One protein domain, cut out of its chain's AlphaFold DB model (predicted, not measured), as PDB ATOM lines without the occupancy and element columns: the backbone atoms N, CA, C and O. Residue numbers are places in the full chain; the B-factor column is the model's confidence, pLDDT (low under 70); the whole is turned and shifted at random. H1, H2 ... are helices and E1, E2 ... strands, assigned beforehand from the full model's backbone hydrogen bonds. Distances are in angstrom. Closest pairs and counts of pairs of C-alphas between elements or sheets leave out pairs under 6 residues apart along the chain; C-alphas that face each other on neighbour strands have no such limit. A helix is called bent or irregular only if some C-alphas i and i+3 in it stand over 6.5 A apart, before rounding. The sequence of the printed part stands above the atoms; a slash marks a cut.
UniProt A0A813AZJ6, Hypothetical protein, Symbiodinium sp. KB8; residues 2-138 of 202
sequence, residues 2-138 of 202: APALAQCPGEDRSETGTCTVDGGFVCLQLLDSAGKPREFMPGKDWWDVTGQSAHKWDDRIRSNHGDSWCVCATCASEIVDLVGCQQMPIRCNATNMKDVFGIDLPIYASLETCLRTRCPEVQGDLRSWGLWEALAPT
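AT A GLANCE: This is residues 2 to 138 of the 202 residues of the protein "Hypothetical protein" of Symbiodinium sp. KB8 (UniProt A0A813AZJ6). A row of mostly short, crossed helices and loops is built round a small antiparallel pair of strands, E1 and E3, in the middle. H3 stands next to this pair and H5 crosses H3; H1, H2 and E2 make one end of the row, H6 and H7 the other, and residues 2 to 10 run as a loop from near H6 along one side toward H2. The printed part has 137 residues, with seven named helices and three named strands in the order E1 E2 H1 H2 E3 H3 H4 H5 H6 H7. The class is mostly helix, though the named elements hold 63 residues, under half of those printed. The whole is compact, with a radius of gyration of the C-alphas of 14.5 A and spans of 42 by 32 by 23 A.

HOW THE PARTS SIT: Residues 2 to 25 hold no named element and lead to E1, residues 26 to 29. E1 is the antiparallel neighbour of E3, residues 68 to 71, with 147 degrees between their directions; N 26 and O 71 are 3.1 A apart and N 71 and O 26 are 2.8 A apart, both within hydrogen-bond range. E2, residues 39 to 41, pairs with no named strand, but its residues pair antiparallel with residues 44 to 45. H1, residues 46 to 50, and H3, residues 73 to 83, only just touch, with 3 pairs of C-alphas within 8 A; the closest are those of Thr 50 and Cys 75, at 7.1 A. H2, residues 58 to 63, touches no helix; its closest C-alpha to E3 is that of Ile 61, 6.7 A from that of Ser 68. The closest C-alphas of E1 and H3 are those of Val 26 and Ala 73, at 6.1 A. H3 touches H5, residues 106 to 118, with the C-alphas of Ser 77 and Leu 111 closest at 4.3 A; their lines are only just about perpendicular, at 70.2 degrees. H4, residues 97 to 102, forms a helical hairpin with H5, running opposite ways at a tilt of 38 degrees, only just steep. These two only just touch, with 3 pairs of C-alphas within 8 A, by residues 108 to 112 of H5 alone; the closest C-alphas are those of Phe 101 and Glu 112, at 6.9 A. H6, residues 122 to 128, touches H5 only at the corner, and only just, with 3 pairs; the C-alphas of Arg 116 and Val 122 are closest, at 6.4 A. H7, residues 132 to 135, likewise only just touches H6, only at the corner, with 3 pairs; the C-alphas of Leu 126 and Trp 132 are closest, at 5.1 A. H2 and H3 are apart, as are H3 and H6. Every O i to N i+4 pair is within hydrogen-bond range in H1, H2, H3, H4 and H6, and 7 of 9 are in H5; H7 is too short for such a pair.

IN THESE COORDINATES: E1 begins at C-alpha 26, at (164.754, 130.774, 161.966), and is 9.8 A long; E3 is 9.3 A long. H3 is 15.1 A long and begins at C-alpha 73, at (165.036, 136.858, 161.113). H5, the longest helix, measures 19.6 A and is irregular: C-alphas 107 and 110 are 7.3 A apart. H7 ends at C-alpha 135, at (180.681, 139.216, 167.424).

THE WHOLE: The two C-alphas farthest apart, those of Ser 63 and Thr 138, are 45.8 A apart. The printed part has no cut. The link from H3 to H4, residues 84 to 96, is long. The mean pLDDT of the printed part is 91.6, and residues 2 to 3 and 136 to 138 are under 70.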
ATOM      1  N   ALA A   2     181.247 122.638 159.267       54.75
ATOM      2  CA  ALA A   2     180.129 122.869 160.178       54.75
ATOM      3  C   ALA A   2     179.127 121.704 160.064       54.75
ATOM      4  O   ALA A   2     179.038 121.114 158.979       54.75
ATOM      5  N   PRO A   3     178.420 121.334 161.143       62.22
ATOM      6  CA  PRO A   3     177.378 120.321 161.058       62.22
ATOM      7  C   PRO A   3     176.315 120.740 160.034       62.22
ATOM      8  O   PRO A   3     176.012 121.924 159.882       62.22
ATOM      9  N   ALA A   4     175.776 119.764 159.300       79.00
ATOM     10  CA  ALA A   4     174.685 120.012 158.366       79.00
ATOM     11  C   ALA A   4     173.445 120.499 159.130       79.00
ATOM     12  O   ALA A   4     173.121 119.961 160.191       79.00
ATOM     13  N   LEU A   5     172.765 121.508 158.584       91.38
ATOM     14  CA  LEU A   5     171.560 122.080 159.180       91.38
ATOM     15  C   LEU A   5     170.444 121.025 159.225       91.38
ATOM     16  O   LEU A   5     170.181 120.358 158.223       91.38
ATOM     17  N   ALA A   6     169.795 120.862 160.379       95.56
ATOM     18  CA  ALA A   6     168.692 119.918 160.517       95.56
ATOM     19  C   ALA A   6     167.441 120.407 159.769       95.56
ATOM     20  O   ALA A   6     167.251 121.605 159.551       95.56
ATOM     21  N   GLN A   7     166.560 119.472 159.411       97.00
ATOM     22  CA  GLN A   7     165.268 119.806 158.815       97.00
ATOM     23  C   GLN A   7     164.388 120.572 159.811       97.00
ATOM     24  O   GLN A   7     164.351 120.247 161.001       97.00
ATOM     25  N   CYS A   8     163.655 121.563 159.312       98.00
ATOM     26  CA  CYS A   8     162.619 122.274 160.039       98.00
ATOM     27  C   CYS A   8     161.271 121.572 159.793       98.00
ATOM     28  O   CYS A   8     160.790 121.590 158.661       98.00
ATOM     29  N   PRO A   9     160.659 120.920 160.801       97.88
ATOM     30  CA  PRO A   9     159.511 120.042 160.575       97.88
ATOM     31  C   PRO A   9     158.309 120.789 160.002       97.88
ATOM     32  O   PRO A   9     157.621 121.482 160.740       97.88
ATOM     33  N   GLY A  10     158.026 120.607 158.715       97.06
ATOM     34  CA  GLY A  10     156.919 121.260 158.018       97.06
ATOM     35  C   GLY A  10     157.370 122.166 156.880       97.06
ATOM     36  O   GLY A  10     156.571 122.400 155.982       97.06
ATOM     37  N   GLU A  11     158.627 122.617 156.878       96.69
ATOM     38  CA  GLU A  11     159.206 123.420 155.801       96.69
ATOM     39  C   GLU A  11     159.374 122.605 154.515       96.69
ATOM     40  O   GLU A  11     159.910 121.498 154.532       96.69
ATOM     41  N   ASP A  12     158.971 123.188 153.391       94.19
ATOM     42  CA  ASP A  12     159.051 122.570 152.063       94.19
ATOM     43  C   ASP A  12     159.456 123.555 150.952       94.19
ATOM     44  O   ASP A  12     159.453 123.190 149.776       94.19
ATOM     45  N   ARG A  13     159.788 124.813 151.282       92.62
ATOM     46  CA  ARG A  13     160.266 125.786 150.286       92.62
ATOM     47  C   ARG A  13     161.730 125.565 149.918       92.62
ATOM     48  O   ARG A  13     162.157 126.039 148.871       92.62
ATOM     49  N   SER A  14     162.493 124.847 150.743       90.12
ATOM     50  CA  SER A  14     163.779 124.268 150.344       90.12
ATOM     51  C   SER A  14     163.603 122.801 149.979       90.12
ATOM     52  O   SER A  14     162.831 122.080 150.608       90.12
ATOM     53  N   GLU A  15     164.400 122.330 149.020       88.94
ATOM     54  CA  GLU A  15     164.424 120.919 148.607       88.94
ATOM     55  C   GLU A  15     164.721 119.964 149.775       88.94
ATOM     56  O   GLU A  15     164.263 118.824 149.800       88.94
ATOM     57  N   THR A  16     165.487 120.433 150.760       92.56
ATOM     58  CA  THR A  16     165.913 119.664 151.932       92.56
ATOM     59  C   THR A  16     165.034 119.881 153.165       92.56
ATOM     60  O   THR A  16     165.270 119.224 154.180       92.56
ATOM     61  N   GLY A  17     164.041 120.775 153.114       95.06
ATOM     62  CA  GLY A  17     163.226 121.155 154.274       95.06
ATOM     63  C   GLY A  17     164.023 121.876 155.370       95.06
ATOM     64  O   GLY A  17     163.703 121.781 156.549       95.06
ATOM     65  N   THR A  18     165.117 122.545 155.009       96.00
ATOM     66  CA  THR A  18     166.003 123.313 155.898       96.00
ATOM     67  C   THR A  18     165.760 124.821 155.772       96.00
ATOM     68  O   THR A  18     165.326 125.295 154.722       96.00
ATOM     69  N   CYS A  19     166.115 125.604 156.796       96.19
ATOM     70  CA  CYS A  19     166.012 127.076 156.775       96.19
ATOM     71  C   CYS A  19     167.150 127.766 156.005       96.19
ATOM     72  O   CYS A  19     167.768 128.721 156.464       96.19
ATOM     73  N   THR A  20     167.447 127.246 154.818       90.69
ATOM     74  CA  THR A  20     168.375 127.823 153.833       90.69
ATOM     75  C   THR A  20     167.609 128.475 152.681       90.69
ATOM     76  O   THR A  20     168.122 128.559 151.570       90.69
ATOM     77  N   VAL A  21     166.347 128.845 152.920       83.69
ATOM     78  CA  VAL A  21     165.490 129.518 151.939       83.69
ATOM     79  C   VAL A  21     165.678 131.021 152.070       83.69
ATOM     80  O   VAL A  21     165.831 131.530 153.184       83.69
ATOM     81  N   ASP A  22     165.593 131.739 150.955       77.06
ATOM     82  CA  ASP A  22     165.623 133.197 150.984       77.06
ATOM     83  C   ASP A  22     164.497 133.731 151.882       77.06
ATOM     84  O   ASP A  22     163.326 133.358 151.763       77.06
ATOM     85  N   GLY A  23     164.868 134.568 152.854       73.12
ATOM     86  CA  GLY A  23     163.933 135.145 153.818       73.12
ATOM     87  C   GLY A  23     163.437 134.199 154.924       73.12
ATOM     88  O   GLY A  23     162.657 134.646 155.765       73.12
ATOM     89  N   GLY A  24     163.869 132.932 154.981       80.94
ATOM     90  CA  GLY A  24     163.479 131.966 156.017       80.94
ATOM     91  C   GLY A  24     164.686 131.389 156.753       80.94
ATOM     92  O   GLY A  24     165.218 130.357 156.358       80.94
ATOM     93  N   PHE A  25     165.070 132.030 157.860       92.31
ATOM     94  CA  PHE A  25     166.315 131.748 158.587       92.31
ATOM     95  C   PHE A  25     166.092 130.986 159.898       92.31
ATOM     96  O   PHE A  25     166.904 130.145 160.283       92.31
ATOM     97  N   VAL A  26     164.996 131.278 160.606       97.31
ATOM     98  CA  VAL A  26     164.754 130.774 161.966       97.31
ATOM     99  C   VAL A  26     163.693 129.688 161.940       97.31
ATOM    100  O   VAL A  26     162.564 129.947 161.532       97.31
ATOM    101  N   CYS A  27     164.025 128.486 162.414       98.12
ATOM    102  CA  CYS A  27     163.039 127.418 162.543       98.12
ATOM    103  C   CYS A  27     162.258 127.595 163.850       98.12
ATOM    104  O   CYS A  27     162.781 127.336 164.942       98.12
ATOM    105  N   LEU A  28     161.002 128.033 163.741       97.94
ATOM    106  CA  LEU A  28     160.101 128.193 164.881       97.94
ATOM    107  C   LEU A  28     159.029 127.117 164.878       97.94
ATOM    108  O   LEU A  28     158.462 126.802 163.837       97.94
ATOM    109  N   GLN A  29     158.703 126.588 166.055       98.38
ATOM    110  CA  GLN A  29     157.500 125.784 166.243       98.38
ATOM    111  C   GLN A  29     156.265 126.692 166.288       98.38
ATOM    112  O   GLN A  29     156.018 127.379 167.280       98.38
ATOM    113  N   LEU A  30     155.494 126.686 165.200       98.06
ATOM    114  CA  LEU A  30     154.305 127.520 165.021       98.06
ATOM    115  C   LEU A  30     153.008 126.792 165.380       98.06
ATOM    116  O   LEU A  30     151.996 127.453 165.601       98.06
ATOM    117  N   LEU A  31     153.032 125.459 165.460       98.56
ATOM    118  CA  LEU A  31     151.896 124.648 165.893       98.56
ATOM    119  C   LEU A  31     152.157 124.004 167.262       98.56
ATOM    120  O   LEU A  31     153.289 123.670 167.619       98.56
ATOM    121  N   ASP A  32     151.105 123.842 168.054       97.25
ATOM    122  CA  ASP A  32     151.131 123.095 169.306       97.25
ATOM    123  C   ASP A  32     151.072 121.573 169.070       97.25
ATOM    124  O   ASP A  32     151.025 121.083 167.941       97.25
ATOM    125  N   SER A  33     151.066 120.796 170.155       95.81
ATOM    126  CA  SER A  33     151.002 119.331 170.084       95.81
ATOM    127  C   SER A  33     149.681 118.782 169.531       95.81
ATOM    128  O   SER A  33     149.620 117.606 169.180       95.81
ATOM    129  N   ALA A  34     148.630 119.602 169.447       97.00
ATOM    130  CA  ALA A  34     147.359 119.259 168.818       97.00
ATOM    131  C   ALA A  34     147.301 119.695 167.340       97.00
ATOM    132  O   ALA A  34     146.259 119.537 166.700       97.00
ATOM    133  N   GLY A  35     148.393 120.246 166.796       97.19
ATOM    134  CA  GLY A  35     148.462 120.766 165.431       97.19
ATOM    135  C   GLY A  35     147.732 122.097 165.242       97.19
ATOM    136  O   GLY A  35     147.463 122.489 164.105       97.19
ATOM    137  N   LYS A  36     147.380 122.792 166.330       98.00
ATOM    138  CA  LYS A  36     146.748 124.114 166.273       98.00
ATOM    139  C   LYS A  36     147.808 125.214 166.292       98.00
ATOM    140  O   LYS A  36     148.868 125.003 166.875       98.00
ATOM    141  N   PRO A  37     147.536 126.392 165.710       97.81
ATOM    142  CA  PRO A  37     148.407 127.553 165.853       97.81
ATOM    143  C   PRO A  37     148.749 127.828 167.320       97.81
ATOM    144  O   PRO A  37     147.861 127.976 168.160       97.81
ATOM    145  N   ARG A  38     150.045 127.873 167.628       96.94
ATOM    146  CA  ARG A  38     150.557 128.197 168.958       96.94
ATOM    147  C   ARG A  38     150.350 129.683 169.234       96.94
ATOM    148  O   ARG A  38     150.698 130.525 168.409       96.94
ATOM    149  N   GLU A  39     149.888 129.999 170.436       95.44
ATOM    150  CA  GLU A  39     149.800 131.377 170.913       95.44
ATOM    151  C   GLU A  39     151.178 131.934 171.314       95.44
ATOM    152  O   GLU A  39     151.932 131.300 172.056       95.44
ATOM    153  N   PHE A  40     151.482 133.143 170.841       93.94
ATOM    154  CA  PHE A  40     152.657 133.933 171.239       93.94
ATOM    155  C   PHE A  40     152.265 135.056 172.209       93.94
ATOM    156  O   PHE A  40     153.064 135.484 173.039       93.94
ATOM    157  N   MET A  41     151.009 135.499 172.136       92.56
ATOM    158  CA  MET A  41     150.359 136.401 173.084       92.56
ATOM    159  C   MET A  41     148.956 135.860 173.389       92.56
ATOM    160  O   MET A  41     148.446 135.072 172.594       92.56
ATOM    161  N   PRO A  42     148.297 136.289 174.485       93.94
ATOM    162  CA  PRO A  42     146.956 135.811 174.816       93.94
ATOM    163  C   PRO A  42     145.982 135.943 173.636       93.94
ATOM    164  O   PRO A  42     145.674 137.057 173.203       93.94
ATOM    165  N   GLY A  43     145.522 134.801 173.114       94.69
ATOM    166  CA  GLY A  43     144.593 134.727 171.985       94.69
ATOM    167  C   GLY A  43     145.155 135.185 170.635       94.69
ATOM    168  O   GLY A  43     144.369 135.542 169.758       94.69
ATOM    169  N   LYS A  44     146.483 135.240 170.466       95.31
ATOM    170  CA  LYS A  44     147.135 135.613 169.200       95.31
ATOM    171  C   LYS A  44     148.262 134.651 168.855       95.31
ATOM    172  O   LYS A  44     149.215 134.492 169.627       95.31
ATOM    173  N   ASP A  45     148.169 134.053 167.674       96.44
ATOM    174  CA  ASP A  45     149.223 133.208 167.123       96.44
ATOM    175  C   ASP A  45     150.300 134.018 166.381       96.44
ATOM    176  O   ASP A  45     150.252 135.248 166.314       96.44
ATOM    177  N   TRP A  46     151.303 133.334 165.829       95.62
ATOM    178  CA  TRP A  46     152.374 133.971 165.059       95.62
ATOM    179  C   TRP A  46     151.854 134.905 163.958       95.62
ATOM    180  O   TRP A  46     152.347 136.024 163.799       95.62
ATOM    181  N   TRP A  47     150.862 134.456 163.190       95.94
ATOM    182  CA  TRP A  47     150.344 135.192 162.041       95.94
ATOM    183  C   TRP A  47     149.514 136.396 162.481       95.94
ATOM    184  O   TRP A  47     149.598 137.447 161.848       95.94
ATOM    185  N   ASP A  48     148.792 136.288 163.597       94.94
ATOM    186  CA  ASP A  48     148.083 137.419 164.200       94.94
ATOM    187  C   ASP A  48     149.037 138.503 164.708       94.94
ATOM    188  O   ASP A  48     148.776 139.694 164.533       94.94
ATOM    189  N   VAL A  49     150.131 138.105 165.367       93.19
ATOM    190  CA  VAL A  49     151.082 139.054 165.965       93.19
ATOM    191  C   VAL A  49     151.949 139.721 164.894       93.19
ATOM    192  O   VAL A  49     152.224 140.915 164.985       93.19
ATOM    193  N   THR A  50     152.332 138.986 163.850       92.19
ATOM    194  CA  THR A  50     153.121 139.522 162.725       92.19
ATOM    195  C   THR A  50     152.276 140.195 161.640       92.19
ATOM    196  O   THR A  50     152.824 140.751 160.693       92.19
ATOM    197  N   GLY A  51     150.942 140.141 161.727       91.19
ATOM    198  CA  GLY A  51     150.054 140.657 160.680       91.19
ATOM    199  C   GLY A  51     150.087 139.848 159.373       91.19
ATOM    200  O   GLY A  51     149.641 140.337 158.336       91.19
ATOM    201  N   GLN A  52     150.591 138.612 159.412       88.06
ATOM    202  CA  GLN A  52     150.709 137.703 158.266       88.06
ATOM    203  C   GLN A  52     149.487 136.783 158.103       88.06
ATOM    204  O   GLN A  52     149.575 135.746 157.450       88.06
ATOM    205  N   SER A  53     148.325 137.141 158.659       88.25
ATOM    206  CA  SER A  53     147.106 136.313 158.610       88.25
ATOM    207  C   SER A  53     146.608 136.011 157.186       88.25
ATOM    208  O   SER A  53     145.894 135.033 156.996       88.25
ATOM    209  N   ALA A  54     146.992 136.814 156.185       86.38
ATOM    210  CA  ALA A  54     146.686 136.547 154.774       86.38
ATOM    211  C   ALA A  54     147.459 135.342 154.199       86.38
ATOM    212  O   ALA A  54     146.995 134.715 153.253       86.38
ATOM    213  N   HIS A  55     148.610 135.003 154.786       84.44
ATOM    214  CA  HIS A  55     149.491 133.914 154.359       84.44
ATOM    215  C   HIS A  55     149.770 132.979 155.539       84.44
ATOM    216  O   HIS A  55     150.908 132.806 155.988       84.44
ATOM    217  N   LYS A  56     148.694 132.396 156.079       92.50
ATOM    218  CA  LYS A  56     148.776 131.421 157.163       92.50
ATOM    219  C   LYS A  56     149.240 130.070 156.620       92.50
ATOM    220  O   LYS A  56     148.568 129.462 155.796       92.50
ATOM    221  N   TRP A  57     150.403 129.605 157.072       92.75
ATOM    222  CA  TRP A  57     151.021 128.366 156.579       92.75
ATOM    223  C   TRP A  57     150.622 127.125 157.385       92.75
ATOM    224  O   TRP A  57     151.171 126.054 157.159       92.75
ATOM    225  N   ASP A  58     149.695 127.230 158.333       96.81
ATOM    226  CA  ASP A  58     149.370 126.148 159.267       96.81
ATOM    227  C   ASP A  58     148.812 124.894 158.575       96.81
ATOM    228  O   ASP A  58     149.229 123.785 158.909       96.81
ATOM    229  N   ASP A  59     147.936 125.049 157.579       97.00
ATOM    230  CA  ASP A  59     147.461 123.926 156.758       97.00
ATOM    231  C   ASP A  59     148.615 123.228 156.025       97.00
ATOM    232  O   ASP A  59     148.681 121.996 155.988       97.00
ATOM    233  N   ARG A  60     149.562 124.006 155.491       96.94
ATOM    234  CA  ARG A  60     150.732 123.496 154.766       96.94
ATOM    235  C   ARG A  60     151.697 122.764 155.698       96.94
ATOM    236  O   ARG A  60     152.078 121.636 155.406       96.94
ATOM    237  N   ILE A  61     152.004 123.351 156.855       98.31
ATOM    238  CA  ILE A  61     152.827 122.732 157.906       98.31
ATOM    239  C   ILE A  61     152.223 121.380 158.318       98.31
ATOM    240  O   ILE A  61     152.940 120.379 158.377       98.31
ATOM    241  N   ARG A  62     150.897 121.317 158.531       98.12
ATOM    242  CA  ARG A  62     150.184 120.067 158.854       98.12
ATOM    243  C   ARG A  62     150.250 119.045 157.722       98.12
ATOM    244  O   ARG A  62     150.500 117.870 157.988       98.12
ATOM    245  N   SER A  63     150.046 119.475 156.475       97.69
ATOM    246  CA  SER A  63     150.157 118.604 155.294       97.69
ATOM    247  C   SER A  63     151.558 118.009 155.146       97.69
ATOM    248  O   SER A  63     151.699 116.888 154.667       97.69
ATOM    249  N   ASN A  64     152.578 118.735 155.601       97.12
ATOM    250  CA  ASN A  64     153.973 118.307 155.594       97.12
ATOM    251  C   ASN A  64     154.367 117.523 156.860       97.12
ATOM    252  O   ASN A  64     155.552 117.322 157.117       97.12
ATOM    253  N   HIS A  65     153.388 117.079 157.658       97.00
ATOM    254  CA  HIS A  65     153.592 116.328 158.903       97.00
ATOM    255  C   HIS A  65     154.520 117.031 159.908       97.00
ATOM    256  O   HIS A  65     155.243 116.380 160.666       97.00
ATOM    257  N   GLY A  66     154.499 118.363 159.909       97.94
ATOM    258  CA  GLY A  66     155.334 119.208 160.748       97.94
ATOM    259  C   GLY A  66     154.564 120.003 161.794       97.94
ATOM    260  O   GLY A  66     153.335 119.979 161.864       97.94
ATOM    261  N   ASP A  67     155.315 120.751 162.596       98.56
ATOM    262  CA  ASP A  67     154.812 121.724 163.573       98.56
ATOM    263  C   ASP A  67     155.583 123.058 163.532       98.56
ATOM    264  O   ASP A  67     155.350 123.961 164.341       98.56
ATOM    265  N   SER A  68     156.501 123.192 162.580       98.44
ATOM    266  CA  SER A  68     157.472 124.264 162.461       98.44
ATOM    267  C   SER A  68     157.561 124.816 161.044       98.44
ATOM    268  O   SER A  68     157.141 124.199 160.068       98.44
ATOM    269  N   TRP A  69     158.120 126.016 160.938       97.50
ATOM    270  CA  TRP A  69     158.326 126.695 159.665       97.50
ATOM    271  C   TRP A  69     159.520 127.640 159.752       97.50
ATOM    272  O   TRP A  69     159.807 128.174 160.830       97.50
ATOM    273  N   CYS A  70     160.201 127.870 158.629       97.38
ATOM    274  CA  CYS A  70     161.287 128.838 158.582       97.38
ATOM    275  C   CYS A  70     160.721 130.255 158.465       97.38
ATOM    276  O   CYS A  70     160.078 130.619 157.479       97.38
ATOM    277  N   VAL A  71     160.963 131.087 159.471       96.25
ATOM    278  CA  VAL A  71     160.507 132.480 159.485       96.25
ATOM    279  C   VAL A  71     161.667 133.445 159.270       96.25
ATOM    280  O   VAL A  71     162.840 133.102 159.453       96.25
ATOM    281  N   CYS A  72     161.328 134.671 158.883       94.19
ATOM    282  CA  CYS A  72     162.312 135.712 158.656       94.19
ATOM    283  C   CYS A  72     162.975 136.154 159.970       94.19
ATOM    284  O   CYS A  72     162.330 136.197 161.018       94.19
ATOM    285  N   ALA A  73     164.272 136.476 159.926       95.94
ATOM    286  CA  ALA A  73     165.036 136.858 161.113       95.94
ATOM    287  C   ALA A  73     164.563 138.208 161.678       95.94
ATOM    288  O   ALA A  73     164.411 138.335 162.889       95.94
ATOM    289  N   THR A  74     164.211 139.167 160.811       94.81
ATOM    290  CA  THR A  74     163.580 140.435 161.217       94.81
ATOM    291  C   THR A  74     162.292 140.188 162.001       94.81
ATOM    292  O   THR A  74     162.164 140.638 163.133       94.81
ATOM    293  N   CYS A  75     161.397 139.375 161.435       95.12
ATOM    294  CA  CYS A  75     160.126 138.983 162.031       95.12
ATOM    295  C   CYS A  75     160.363 138.358 163.411       95.12
ATOM    296  O   CYS A  75     159.742 138.736 164.395       95.12
ATOM    297  N   ALA A  76     161.286 137.396 163.496       97.12
ATOM    298  CA  ALA A  76     161.598 136.727 164.752       97.12
ATOM    299  C   ALA A  76     162.184 137.692 165.792       97.12
ATOM    300  O   ALA A  76     161.823 137.585 166.960       97.12
ATOM    301  N   SER A  77     163.038 138.635 165.389       97.12
ATOM    302  CA  SER A  77     163.624 139.640 166.286       97.12
ATOM    303  C   SER A  77     162.576 140.589 166.861       97.12
ATOM    304  O   SER A  77     162.511 140.785 168.071       97.12
ATOM    305  N   GLU A  78     161.673 141.085 166.018       95.44
ATOM    306  CA  GLU A  78     160.560 141.937 166.441       95.44
ATOM    307  C   GLU A  78     159.606 141.206 167.398       95.44
ATOM    308  O   GLU A  78     159.129 141.781 168.379       95.44
ATOM    309  N   ILE A  79     159.347 139.914 167.159       96.31
ATOM    310  CA  ILE A  79     158.550 139.105 168.084       96.31
ATOM    311  C   ILE A  79     159.313 138.847 169.391       96.31
ATOM    312  O   ILE A  79     158.700 138.929 170.455       96.31
ATOM    313  N   VAL A  80     160.631 138.619 169.360       97.88
ATOM    314  CA  VAL A  80     161.458 138.533 170.580       97.88
ATOM    315  C   VAL A  80     161.327 139.805 171.420       97.88
ATOM    316  O   VAL A  80     161.152 139.689 172.633       97.88
ATOM    317  N   ASP A  81     161.370 140.988 170.806       96.94
ATOM    318  CA  ASP A  81     161.188 142.266 171.510       96.94
ATOM    319  C   ASP A  81     159.805 142.388 172.154       96.94
ATOM    320  O   ASP A  81     159.663 142.936 173.249       96.94
ATOM    321  N   LEU A  82     158.780 141.860 171.487       95.50
ATOM    322  CA  LEU A  82     157.399 141.981 171.927       95.50
ATOM    323  C   LEU A  82     157.022 140.987 173.033       95.50
ATOM    324  O   LEU A  82     156.356 141.366 173.996       95.50
ATOM    325  N   VAL A  83     157.401 139.713 172.886       95.56
ATOM    326  CA  VAL A  83     156.959 138.628 173.787       95.56
ATOM    327  C   VAL A  83     158.059 138.127 174.720       95.56
ATOM    328  O   VAL A  83     157.786 137.387 175.665       95.56
ATOM    329  N   GLY A  84     159.300 138.548 174.487       96.56
ATOM    330  CA  GLY A  84     160.472 138.111 175.228       96.56
ATOM    331  C   GLY A  84     161.035 136.778 174.730       96.56
ATOM    332  O   GLY A  84     160.322 135.862 174.320       96.56
ATOM    333  N   CYS A  85     162.355 136.632 174.845       97.38
ATOM    334  CA  CYS A  85     163.087 135.464 174.349       97.38
ATOM    335  C   CYS A  85     162.589 134.113 174.902       97.38
ATOM    336  O   CYS A  85     162.610 133.106 174.198       97.38
ATOM    337  N   GLN A  86     162.114 134.067 176.151       94.75
ATOM    338  CA  GLN A  86     161.665 132.808 176.762       94.75
ATOM    339  C   GLN A  86     160.393 132.243 176.130       94.75
ATOM    340  O   GLN A  86     160.164 131.036 176.200       94.75
ATOM    341  N   GLN A  87     159.599 133.097 175.483       93.44
ATOM    342  CA  GLN A  87     158.368 132.695 174.816       93.44
ATOM    343  C   GLN A  87     158.618 132.174 173.396       93.44
ATOM    344  O   GLN A  87     157.704 131.624 172.786       93.44
ATOM    345  N   MET A  88     159.843 132.301 172.871       96.44
ATOM    346  CA  MET A  88     160.183 131.909 171.505       96.44
ATOM    347  C   MET A  88     160.503 130.407 171.406       96.44
ATOM    348  O   MET A  88     161.513 129.949 171.953       96.44
ATOM    349  N   PRO A  89     159.701 129.612 170.673       96.50
ATOM    350  CA  PRO A  89     159.888 128.169 170.562       96.50
ATOM    351  C   PRO A  89     160.862 127.820 169.423       96.50
ATOM    352  O   PRO A  89     160.483 127.280 168.381       96.50
ATOM    353  N   ILE A  90     162.129 128.184 169.620       97.56
ATOM    354  CA  ILE A  90     163.203 128.054 168.627       97.56
ATOM    355  C   ILE A  90     163.728 126.615 168.573       97.56
ATOM    356  O   ILE A  90     164.074 126.035 169.605       97.56
ATOM    357  N   ARG A  91     163.865 126.060 167.362       97.56
ATOM    358  CA  ARG A  91     164.601 124.813 167.105       97.56
ATOM    359  C   ARG A  91     166.039 125.141 166.691       97.56
ATOM    360  O   ARG A  91     166.304 125.452 165.529       97.56
ATOM    361  N   CYS A  92     166.963 125.090 167.652       96.31
ATOM    362  CA  CYS A  92     168.341 125.563 167.483       96.31
ATOM    363  C   CYS A  92     169.089 124.877 166.327       96.31
ATOM    364  O   CYS A  92     169.667 125.554 165.486       96.31
ATOM    365  N   ASN A  93     169.017 123.550 166.224       94.94
ATOM    366  CA  ASN A  93     169.723 122.778 165.193       94.94
ATOM    367  C   ASN A  93     169.150 122.919 163.770       94.94
ATOM    368  O   ASN A  93     169.798 122.490 162.818       94.94
ATOM    369  N   ALA A  94     167.947 123.480 163.625       96.56
ATOM    370  CA  ALA A  94     167.277 123.721 162.345       96.56
ATOM    371  C   ALA A  94     167.241 125.214 161.968       96.56
ATOM    372  O   ALA A  94     166.721 125.579 160.918       96.56
ATOM    373  N   THR A  95     167.789 126.086 162.817       96.44
ATOM    374  CA  THR A  95     167.925 127.522 162.552       96.44
ATOM    375  C   THR A  95     169.249 127.801 161.859       96.44
ATOM    376  O   THR A  95     170.305 127.368 162.319       96.44
ATOM    377  N   ASN A  96     169.210 128.548 160.761       94.38
ATOM    378  CA  ASN A  96     170.389 128.929 160.000       94.38
ATOM    379  C   ASN A  96     171.135 130.072 160.702       94.38
ATOM    380  O   ASN A  96     171.054 131.239 160.325       94.38
ATOM    381  N   MET A  97     171.848 129.716 161.772       93.12
ATOM    382  CA  MET A  97     172.585 130.672 162.599       93.12
ATOM    383  C   MET A  97     173.655 131.406 161.786       93.12
ATOM    384  O   MET A  97     173.916 132.573 162.048       93.12
ATOM    385  N   LYS A  98     174.268 130.747 160.793       90.56
ATOM    386  CA  LYS A  98     175.315 131.367 159.979       90.56
ATOM    387  C   LYS A  98     174.802 132.621 159.281       90.56
ATOM    388  O   LYS A  98     175.489 133.634 159.317       90.56
ATOM    389  N   ASP A  99     173.614 132.561 158.694       89.62
ATOM    390  CA  ASP A  99     173.056 133.704 157.975       89.62
ATOM    391  C   ASP A  99     172.503 134.761 158.936       89.62
ATOM    392  O   ASP A  99     172.661 135.950 158.680       89.62
ATOM    393  N   VAL A 100     171.935 134.351 160.080       92.88
ATOM    394  CA  VAL A 100     171.479 135.300 161.112       92.88
ATOM    395  C   VAL A 100     172.646 136.115 161.674       92.88
ATOM    396  O   VAL A 100     172.549 137.330 161.742       92.88
ATOM    397  N   PHE A 101     173.746 135.465 162.061       91.56
ATOM    398  CA  PHE A 101     174.901 136.132 162.678       91.56
ATOM    399  C   PHE A 101     175.925 136.658 161.662       91.56
ATOM    400  O   PHE A 101     176.808 137.433 162.017       91.56
ATOM    401  N   GLY A 102     175.869 136.203 160.411       88.50
ATOM    402  CA  GLY A 102     176.775 136.642 159.347       88.50
ATOM    403  C   GLY A 102     176.399 137.994 158.745       88.50
ATOM    404  O   GLY A 102     177.188 138.563 157.991       88.50
ATOM    405  N   ILE A 103     175.207 138.499 159.064       85.69
ATOM    406  CA  ILE A 103     174.672 139.763 158.575       85.69
ATOM    407  C   ILE A 103     174.562 140.731 159.758       85.69
ATOM    408  O   ILE A 103     173.728 140.549 160.639       85.69
ATOM    409  N   ASP A 104     175.376 141.788 159.751       85.69
ATOM    410  CA  ASP A 104     175.333 142.840 160.772       85.69
ATOM    411  C   ASP A 104     174.184 143.821 160.486       85.69
ATOM    412  O   ASP A 104     174.344 144.841 159.808       85.69
ATOM    413  N   LEU A 105     172.987 143.465 160.955       89.62
ATOM    414  CA  LEU A 105     171.807 144.321 160.907       89.62
ATOM    415  C   LEU A 105     171.349 144.657 162.332       89.62
ATOM    416  O   LEU A 105     170.975 143.748 163.074       89.62
ATOM    417  N   PRO A 106     171.242 145.950 162.709       92.12
ATOM    418  CA  PRO A 106     170.818 146.348 164.054       92.12
ATOM    419  C   PRO A 106     169.477 145.747 164.494       92.12
ATOM    420  O   PRO A 106     169.270 145.483 165.676       92.12
ATOM    421  N   ILE A 107     168.572 145.491 163.545       93.56
ATOM    422  CA  ILE A 107     167.267 144.883 163.820       93.56
ATOM    423  C   ILE A 107     167.370 143.426 164.297       93.56
ATOM    424  O   ILE A 107     166.412 142.920 164.868       93.56
ATOM    425  N   TYR A 108     168.506 142.743 164.117       94.38
ATOM    426  CA  TYR A 108     168.713 141.364 164.581       94.38
ATOM    427  C   TYR A 108     169.199 141.279 166.029       94.38
ATOM    428  O   TYR A 108     169.186 140.187 166.591       94.38
ATOM    429  N   ALA A 109     169.573 142.393 166.666       94.62
ATOM    430  CA  ALA A 109     170.218 142.391 167.982       94.62
ATOM    431  C   ALA A 109     169.447 141.589 169.050       94.62
ATOM    432  O   ALA A 109     170.042 140.816 169.815       94.62
ATOM    433  N   SER A 110     168.120 141.725 169.085       96.38
ATOM    434  CA  SER A 110     167.259 141.014 170.035       96.38
ATOM    435  C   SER A 110     167.181 139.519 169.740       96.38
ATOM    436  O   SER A 110     167.364 138.701 170.649       96.38
ATOM    437  N   LEU A 111     166.998 139.142 168.471       97.12
ATOM    438  CA  LEU A 111     167.066 137.747 168.036       97.12
ATOM    439  C   LEU A 111     168.427 137.122 168.347       97.12
ATOM    440  O   LEU A 111     168.480 136.055 168.947       97.12
ATOM    441  N   GLU A 112     169.524 137.776 167.980       95.12
ATOM    442  CA  GLU A 112     170.875 137.280 168.218       95.12
ATOM    443  C   GLU A 112     171.142 137.029 169.703       95.12
ATOM    444  O   GLU A 112     171.657 135.978 170.091       95.12
ATOM    445  N   THR A 113     170.765 137.985 170.554       95.44
ATOM    446  CA  THR A 113     170.875 137.856 172.012       95.44
ATOM    447  C   THR A 113     170.052 136.674 172.516       95.44
ATOM    448  O   THR A 113     170.515 135.889 173.354       95.44
ATOM    449  N   CYS A 114     168.848 136.496 171.971       97.19
ATOM    450  CA  CYS A 114     168.004 135.362 172.302       97.19
ATOM    451  C   CYS A 114     168.625 134.024 171.876       97.19
ATOM    452  O   CYS A 114     168.695 133.097 172.683       97.19
ATOM    453  N   LEU A 115     169.145 133.929 170.652       96.12
ATOM    454  CA  LEU A 115     169.792 132.725 170.129       96.12
ATOM    455  C   LEU A 115     171.042 132.364 170.939       96.12
ATOM    456  O   LEU A 115     171.188 131.208 171.325       96.12
ATOM    457  N   ARG A 116     171.884 133.341 171.307       93.81
ATOM    458  CA  ARG A 116     173.034 133.114 172.207       93.81
ATOM    459  C   ARG A 116     172.613 132.562 173.573       93.81
ATOM    460  O   ARG A 116     173.353 131.784 174.169       93.81
ATOM    461  N   THR A 117     171.436 132.951 174.060       94.00
ATOM    462  CA  THR A 117     170.901 132.508 175.356       94.00
ATOM    463  C   THR A 117     170.260 131.119 175.279       94.00
ATOM    464  O   THR A 117     170.399 130.319 176.202       94.00
ATOM    465  N   ARG A 118     169.521 130.831 174.203       95.12
ATOM    466  CA  ARG A 118     168.692 129.621 174.068       95.12
ATOM    467  C   ARG A 118     169.405 128.464 173.372       95.12
ATOM    468  O   ARG A 118     169.005 127.324 173.576       95.12
ATOM    469  N   CYS A 119     170.434 128.753 172.579       95.00
ATOM    470  CA  CYS A 119     171.141 127.789 171.742       95.00
ATOM    471  C   CYS A 119     172.641 127.783 172.090       95.00
ATOM    472  O   CYS A 119     173.430 128.411 171.386       95.00
ATOM    473  N   PRO A 120     173.064 127.121 173.185       87.25
ATOM    474  CA  PRO A 120     174.434 127.225 173.700       87.25
ATOM    475  C   PRO A 120     175.504 126.745 172.705       87.25
ATOM    476  O   PRO A 120     176.592 127.323 172.647       87.25
ATOM    477  N   GLU A 121     175.182 125.757 171.869       86.88
ATOM    478  CA  GLU A 121     176.009 125.286 170.748       86.88
ATOM    479  C   GLU A 121     176.454 126.399 169.782       86.88
ATOM    480  O   GLU A 121     177.548 126.307 169.219       86.88
ATOM    481  N   VAL A 122     175.690 127.495 169.662       86.69
ATOM    482  CA  VAL A 122     175.993 128.579 168.717       86.69
ATOM    483  C   VAL A 122     177.372 129.195 168.951       86.69
ATOM    484  O   VAL A 122     178.029 129.625 168.011       86.69
ATOM    485  N   GLN A 123     177.873 129.206 170.191       82.69
ATOM    486  CA  GLN A 123     179.199 129.760 170.483       82.69
ATOM    487  C   GLN A 123     180.326 128.957 169.820       82.69
ATOM    488  O   GLN A 123     181.327 129.537 169.391       82.69
ATOM    489  N   GLY A 124     180.178 127.633 169.736       83.19
ATOM    490  CA  GLY A 124     181.112 126.772 169.011       83.19
ATOM    491  C   GLY A 124     181.011 126.992 167.504       83.19
ATOM    492  O   GLY A 124     182.034 127.128 166.827       83.19
ATOM    493  N   ASP A 125     179.785 127.117 167.002       85.81
ATOM    494  CA  ASP A 125     179.520 127.332 165.581       85.81
ATOM    495  C   ASP A 125     180.091 128.666 165.083       85.81
ATOM    496  O   ASP A 125     180.817 128.680 164.086       85.81
ATOM    497  N   LEU A 126     179.885 129.764 165.820       84.50
ATOM    498  CA  LEU A 126     180.430 131.088 165.485       84.50
ATOM    499  C   LEU A 126     181.959 131.080 165.370       84.50
ATOM    500  O   LEU A 126     182.513 131.693 164.456       84.50
ATOM    501  N   ARG A 127     182.653 130.358 166.260       85.12
ATOM    502  CA  ARG A 127     184.112 130.166 166.166       85.12
ATOM    503  C   ARG A 127     184.482 129.382 164.915       85.12
ATOM    504  O   ARG A 127     185.414 129.756 164.212       85.12
ATOM    505  N   SER A 128     183.742 128.316 164.617       84.88
ATOM    506  CA  SER A 128     183.989 127.488 163.433       84.88
ATOM    507  C   SER A 128     183.775 128.242 162.113       84.88
ATOM    508  O   SER A 128     184.398 127.906 161.105       84.88
ATOM    509  N   TRP A 129     182.924 129.270 162.123       85.19
ATOM    510  CA  TRP A 129     182.656 130.146 160.981       85.19
ATOM    511  C   TRP A 129     183.574 131.367 160.909       85.19
ATOM    512  O   TRP A 129     183.463 132.129 159.954       85.19
ATOM    513  N   GLY A 130     184.473 131.560 161.883       83.94
ATOM    514  CA  GLY A 130     185.333 132.748 161.955       83.94
ATOM    515  C   GLY A 130     184.561 134.047 162.207       83.94
ATOM    516  O   GLY A 130     185.035 135.120 161.851       83.94
ATOM    517  N   LEU A 131     183.355 133.949 162.775       83.75
ATOM    518  CA  LEU A 131     182.509 135.096 163.125       83.75
ATOM    519  C   LEU A 131     182.684 135.517 164.590       83.75
ATOM    520  O   LEU A 131     182.245 136.594 164.984       83.75
ATOM    521  N   TRP A 132     183.320 134.673 165.408       76.75
ATOM    522  CA  TRP A 132     183.507 134.925 166.835       76.75
ATOM    523  C   TRP A 132     184.232 136.245 167.108       76.75
ATOM    524  O   TRP A 132     183.799 136.986 167.978       76.75
ATOM    525  N   GLU A 133     185.300 136.569 166.381       77.44
ATOM    526  CA  GLU A 133     186.092 137.779 166.627       77.44
ATOM    527  C   GLU A 133     185.299 139.070 166.376       77.44
ATOM    528  O   GLU A 133     185.485 140.043 167.103       77.44
ATOM    529  N   ALA A 134     184.401 139.074 165.387       74.25
ATOM    530  CA  ALA A 134     183.553 140.224 165.069       74.25
ATOM    531  C   ALA A 134     182.382 140.387 166.051       74.25
ATOM    532  O   ALA A 134     181.924 141.499 166.290       74.25
ATOM    533  N   LEU A 135     181.906 139.277 166.621       73.00
ATOM    534  CA  LEU A 135     180.681 139.216 167.424       73.00
ATOM    535  C   LEU A 135     180.936 138.966 168.913       73.00
ATOM    536  O   LEU A 135     179.983 138.818 169.687       73.00
ATOM    537  N   ALA A 136     182.199 138.842 169.322       66.44
ATOM    538  CA  ALA A 136     182.548 138.608 170.709       66.44
ATOM    539  C   ALA A 136     182.031 139.789 171.540       66.44
ATOM    540  O   ALA A 136     182.332 140.939 171.211       66.44
ATOM    541  N   PRO A 137     181.283 139.538 172.631       59.66
ATOM    542  CA  PRO A 137     180.984 140.604 173.568       59.66
ATOM    543  C   PRO A 137     182.321 141.182 174.023       59.66
ATOM    544  O   PRO A 137     183.212 140.434 174.438       59.66
ATOM    545  N   THR A 138     182.484 142.501 173.911       56.56
ATOM    546  CA  THR A 138     183.650 143.184 174.463       56.56
ATOM    547  C   THR A 138     183.610 142.960 175.966       56.56
ATOM    548  O   THR A 138     182.883 143.641 176.688       56.56
TER     549      THR A 138